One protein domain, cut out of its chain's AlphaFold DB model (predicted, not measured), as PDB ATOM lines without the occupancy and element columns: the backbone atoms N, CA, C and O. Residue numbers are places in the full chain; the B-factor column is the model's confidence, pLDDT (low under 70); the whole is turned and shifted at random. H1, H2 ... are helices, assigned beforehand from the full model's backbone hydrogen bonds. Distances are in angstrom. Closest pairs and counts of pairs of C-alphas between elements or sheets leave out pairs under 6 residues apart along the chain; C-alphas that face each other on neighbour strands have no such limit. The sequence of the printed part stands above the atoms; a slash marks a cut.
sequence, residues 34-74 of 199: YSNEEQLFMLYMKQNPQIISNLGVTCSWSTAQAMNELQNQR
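Overview. This is residues 34 to 74 of the 199 residues of an uncharacterized protein of Dictyocaulus viviparus (UniProt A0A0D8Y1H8). Two helices, H1 and H3, cross at nearly a right angle and make the core, and the chain between them swings out in a loop, residues 48 to 58, that sticks out from this core and holds the short helix H2. A tail, residues 70 to 74, follows H3. The printed part has 41 residues with three named helices in the order H1, H2, H3 and no named strand, and its class is all helix. The whole is compact, with a radius of gyration of the C-alphas of 9.8 A and spans of 25 by 21 by 15 A.

Arrangement. H1, residues 36 to 47, and H3, residues 61 to 69, touch. Their closest C-alphas are those of Met 42 and Met 67, 5.7 A apart. Their lines are about perpendicular, at 86 degrees. H2, residues 49 to 54, is close to H1 but not clearly touching it. The closest C-alphas of these two are those of Met 45 and Ile 51, 7.1 A apart. The lines of H1 and H2 are about perpendicular, at 81 degrees. H2 and H3 are apart. In H1, H2 and H3 every O i to N i+4 pair is within hydrogen-bond range.

Along the chain. H1 begins at C-alpha 36, (182.127, 126.740, 146.014), and runs 16.7 A to C-alpha 47. H2, 8.8 A long, starts at C-alpha 49, (191.478, 144.333, 149.312). H3 measures 12.4 A from C-alpha 61 to C-alpha 69, which is at (186.528, 132.522, 158.423).

Size, cuts and confidence. The two C-alphas farthest apart are those of Gly 56 and Gln 71, at 25.5 A. Without residues 48 to 58, which stand free, the body spans 22 by 17 by 13 A. The link from H1 to H2 is tight, and the link from H2 to H3 is short, with 6 residues. The printed part has no cut. The mean pLDDT of the printed part is 93.6, and no printed residue is under 70.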
ATOM      1  N   TYR A  34     177.772 128.815 151.609       89.31
ATOM      2  CA  TYR A  34     178.228 129.475 150.400       89.31
ATOM      3  C   TYR A  34     178.574 128.412 149.363       89.31
ATOM      4  O   TYR A  34     179.202 127.398 149.696       89.31
ATOM      5  N   SER A  35     178.169 128.637 148.120       94.50
ATOM      6  CA  SER A  35     178.580 127.793 147.007       94.50
ATOM      7  C   SER A  35     180.109 127.806 146.877       94.50
ATOM      8  O   SER A  35     180.791 128.707 147.371       94.50
ATOM      9  N   ASN A  36     180.678 126.797 146.217       92.56
ATOM     10  CA  ASN A  36     182.127 126.740 146.014       92.56
ATOM     11  C   ASN A  36     182.646 128.005 145.300       92.56
ATOM     12  O   ASN A  36     183.635 128.598 145.722       92.56
ATOM     13  N   GLU A  37     181.926 128.458 144.275       93.69
ATOM     14  CA  GLU A  37     182.253 129.670 143.526       93.69
ATOM     15  C   GLU A  37     182.196 130.927 144.402       93.69
ATOM     16  O   GLU A  37     183.117 131.741 144.367       93.69
ATOM     17  N   GLU A  38     181.174 131.057 145.252       94.06
ATOM     18  CA  GLU A  38     181.066 132.172 146.200       94.06
ATOM     19  C   GLU A  38     182.244 132.190 147.180       94.06
ATOM     20  O   GLU A  38     182.806 133.250 147.452       94.06
ATOM     21  N   GLN A  39     182.660 131.023 147.683       93.69
ATOM     22  CA  GLN A  39     183.827 130.905 148.561       93.69
ATOM     23  C   GLN A  39     185.116 131.319 147.845       93.69
ATOM     24  O   GLN A  39     185.906 132.077 148.409       93.69
ATOM     25  N   LEU A  40     185.317 130.879 146.598       94.75
ATOM     26  CA  LEU A  40     186.471 131.270 145.783       94.75
ATOM     27  C   LEU A  40     186.484 132.775 145.504       94.75
ATOM     28  O   LEU A  40     187.528 133.415 145.636       94.75
ATOM     29  N   PHE A  41     185.330 133.350 145.170       94.88
ATOM     30  CA  PHE A  41     185.186 134.783 144.949       94.88
ATOM     31  C   PHE A  41     185.498 135.581 146.221       94.88
ATOM     32  O   PHE A  41     186.322 136.495 146.198       94.88
ATOM     33  N   MET A  42     184.913 135.201 147.358       95.12
ATOM     34  CA  MET A  42     185.198 135.819 148.656       95.12
ATOM     35  C   MET A  42     186.682 135.724 149.025       95.12
ATOM     36  O   MET A  42     187.267 136.693 149.510       95.12
ATOM     37  N   LEU A  43     187.322 134.586 148.761       95.44
ATOM     38  CA  LEU A  43     188.740 134.379 149.032       95.44
ATOM     39  C   LEU A  43     189.639 135.227 148.122       95.44
ATOM     40  O   LEU A  43     190.630 135.795 148.585       95.44
ATOM     41  N   TYR A  44     189.262 135.385 146.853       96.19
ATOM     42  CA  TYR A  44     189.936 136.293 145.927       96.19
ATOM     43  C   TYR A  44     189.837 137.754 146.388       96.19
ATOM     44  O   TYR A  44     190.838 138.474 146.401       96.19
ATOM     45  N   MET A  45     188.655 138.179 146.838       95.50
ATOM     46  CA  MET A  45     188.435 139.526 147.373       95.50
ATOM     47  C   MET A  45     189.222 139.760 148.673       95.50
ATOM     48  O   MET A  45     189.777 140.839 148.866       95.50
ATOM     49  N   LYS A  46     189.355 138.735 149.528       94.75
ATOM     50  CA  LYS A  46     190.187 138.767 150.748       94.75
ATOM     51  C   LYS A  46     191.667 138.998 150.424       94.75
ATOM     52  O   LYS A  46     192.346 139.721 151.146       94.75
ATOM     53  N   GLN A  47     192.167 138.391 149.346       95.44
ATOM     54  CA  GLN A  47     193.560 138.527 148.893       95.44
ATOM     55  C   GLN A  47     193.854 139.871 148.233       95.44
ATOM     56  O   GLN A  47     194.999 140.318 148.245       95.44
ATOM     57  N   ASN A  48     192.830 140.505 147.665       95.94
ATOM     58  CA  ASN A  48     192.957 141.720 146.877       95.94
ATOM     59  C   ASN A  48     192.065 142.839 147.438       95.94
ATOM     60  O   ASN A  48     191.155 143.305 146.743       95.94
ATOM     61  N   PRO A  49     192.313 143.312 148.676       94.06
ATOM     62  CA  PRO A  49     191.478 144.333 149.312       94.06
ATOM     63  C   PRO A  49     191.422 145.646 148.515       94.06
ATOM     64  O   PRO A  49     190.426 146.364 148.578       94.06
ATOM     65  N   GLN A  50     192.450 145.931 147.706       95.62
ATOM     66  CA  GLN A  50     192.482 147.082 146.806       95.62
ATOM     67  C   GLN A  50     191.350 147.070 145.770       95.62
ATOM     68  O   GLN A  50     190.925 148.126 145.318       95.62
ATOM     69  N   ILE A  51     190.836 145.897 145.383       95.06
ATOM     70  CA  ILE A  51     189.720 145.803 144.431       95.06
ATOM     71  C   ILE A  51     188.453 146.371 145.068       95.06
ATOM     72  O   ILE A  51     187.769 147.182 144.450       95.06
ATOM     73  N   ILE A  52     188.180 146.006 146.323       92.88
ATOM     74  CA  ILE A  52     187.030 146.510 147.083       92.88
ATOM     75  C   ILE A  52     187.116 148.037 147.211       92.88
ATOM     76  O   ILE A  52     186.145 148.731 146.909       92.88
ATOM     77  N   SER A  53     188.292 148.567 147.581       92.94
ATOM     78  CA  SER A  53     188.487 150.017 147.713       92.94
ATOM     79  C   SER A  53     188.385 150.756 146.379       92.94
ATOM     80  O   SER A  53     187.771 151.816 146.324       92.94
ATOM     81  N   ASN A  54     188.950 150.201 145.303       96.75
ATOM     82  CA  ASN A  54     188.945 150.834 143.982       96.75
ATOM     83  C   ASN A  54     187.548 150.847 143.355       96.75
ATOM     84  O   ASN A  54     187.207 151.790 142.649       96.75
ATOM     85  N   LEU A  55     186.737 149.822 143.626       94.75
ATOM     86  CA  LEU A  55     185.340 149.774 143.197       94.75
ATOM     87  C   LEU A  55     184.420 150.643 144.071       94.75
ATOM     88  O   LEU A  55     183.246 150.791 143.745       94.75
ATOM     89  N   GLY A  56     184.917 151.190 145.188       94.12
ATOM     90  CA  GLY A  56     184.101 151.942 146.144       94.12
ATOM     91  C   GLY A  56     183.021 151.091 146.823       94.12
ATOM     92  O   GLY A  56     182.025 151.628 147.303       94.12
ATOM     93  N   VAL A  57     183.191 149.766 146.848       92.69
ATOM     94  CA  VAL A  57     182.225 148.841 147.447       92.69
ATOM     95  C   VAL A  57     182.524 148.710 148.933       92.69
ATOM     96  O   VAL A  57     183.663 148.512 149.340       92.69
ATOM     97  N   THR A  58     181.493 148.782 149.766       92.88
ATOM     98  CA  THR A  58     181.614 148.509 151.201       92.88
ATOM     99  C   THR A  58     181.126 147.099 151.502       92.88
ATOM    100  O   THR A  58     179.988 146.754 151.180       92.88
ATOM    101  N   CYS A  59     181.953 146.282 152.150       91.75
ATOM    102  CA  CYS A  59     181.524 144.972 152.633       91.75
ATOM    103  C   CYS A  59     180.708 145.122 153.921       91.75
ATOM    104  O   CYS A  59     181.115 145.829 154.844       91.75
ATOM    105  N   SER A  60     179.575 144.419 154.007       95.06
ATOM    106  CA  SER A  60     178.849 144.305 155.275       95.06
ATOM    107  C   SER A  60     179.719 143.596 156.320       95.06
ATOM    108  O   SER A  60     180.559 142.764 155.966       95.06
ATOM    109  N   TRP A  61     179.497 143.881 157.607       94.31
ATOM    110  CA  TRP A  61     180.235 143.223 158.692       94.31
ATOM    111  C   TRP A  61     180.123 141.692 158.616       94.31
ATOM    112  O   TRP A  61     181.126 140.995 158.730       94.31
ATOM    113  N   SER A  62     178.928 141.180 158.305       93.62
ATOM    114  CA  SER A  62     178.688 139.744 158.128       93.62
ATOM    115  C   SER A  62     179.495 139.152 156.967       93.62
ATOM    116  O   SER A  62     180.091 138.088 157.118       93.62
ATOM    117  N   THR A  63     179.580 139.845 155.827       92.12
ATOM    118  CA  THR A  63     180.384 139.394 154.677       92.12
ATOM    119  C   THR A  63     181.877 139.419 154.994       92.12
ATOM    120  O   THR A  63     182.585 138.469 154.678       92.12
ATOM    121  N   ALA A  64     182.359 140.480 155.645       93.31
ATOM    122  CA  ALA A  64     183.761 140.595 156.036       93.31
ATOM    123  C   ALA A  64     184.156 139.505 157.046       93.31
ATOM    124  O   ALA A  64     185.233 138.919 156.938       93.31
ATOM    125  N   GLN A  65     183.267 139.192 157.991       94.00
ATOM    126  CA  GLN A  65     183.453 138.079 158.914       94.00
ATOM    127  C   GLN A  65     183.499 136.740 158.166       94.00
ATOM    128  O   GLN A  65     184.453 135.987 158.347       94.00
ATOM    129  N   ALA A  66     182.545 136.482 157.267       93.06
ATOM    130  CA  ALA A  66     182.527 135.260 156.465       93.06
ATOM    131  C   ALA A  66     183.813 135.095 155.634       93.06
ATOM    132  O   ALA A  66     184.400 134.019 155.615       93.06
ATOM    133  N   MET A  67     184.311 136.168 155.010       93.56
ATOM    134  CA  MET A  67     185.592 136.160 154.292       93.56
ATOM    135  C   MET A  67     186.777 135.808 155.209       93.56
ATOM    136  O   MET A  67     187.698 135.096 154.797       93.56
ATOM    137  N   ASN A  68     186.773 136.290 156.453       92.88
ATOM    138  CA  ASN A  68     187.839 136.014 157.416       92.88
ATOM    139  C   ASN A  68     187.859 134.554 157.880       92.88
ATOM    140  O   ASN A  68     188.952 134.010 158.044       92.88
ATOM    141  N   GLU A  69     186.691 133.925 158.013       92.88
ATOM    142  CA  GLU A  69     186.528 132.522 158.423       92.88
ATOM    143  C   GLU A  69     186.983 131.511 157.351       92.88
ATOM    144  O   GLU A  69     187.298 130.365 157.678       92.88
ATOM    145  N   LEU A  70     187.081 131.921 156.079       90.38
ATOM    146  CA  LEU A  70     187.578 131.058 155.001       90.38
ATOM    147  C   LEU A  70     189.054 130.682 155.194       90.38
ATOM    148  O   LEU A  70     189.896 131.527 155.525       90.38
ATOM    149  N   GLN A  71     189.380 129.421 154.889       89.31
ATOM    150  CA  GLN A  71     190.755 128.923 154.888       89.31
ATOM    151  C   GLN A  71     191.616 129.700 153.884       89.31
ATOM    152  O   GLN A  71     191.201 129.989 152.761       89.31
ATOM    153  N   ASN A  72     192.841 130.042 154.285       88.31
ATOM    154  CA  ASN A  72     193.752 130.824 153.454       88.31
ATOM    155  C   ASN A  72     194.344 129.956 152.331       88.31
ATOM    156  O   ASN A  72     195.410 129.365 152.487       88.31
ATOM    157  N   GLN A  73     193.662 129.907 151.189       90.69
ATOM    158  CA  GLN A  73     194.132 129.264 149.961       90.69
ATOM    159  C   GLN A  73     194.300 130.305 148.850       90.69
ATOM    160  O   GLN A  73     193.439 131.153 148.664       90.69
ATOM    161  N   ARG A  74     195.399 130.257 148.087       92.94
ATOM    162  CA  ARG A  74     195.636 131.176 146.956       92.94
ATOM    163  C   ARG A  74     194.611 130.941 145.838       92.94
ATOM    164  O   ARG A  74     194.455 129.803 145.403       92.94
TER     165      ARG A  74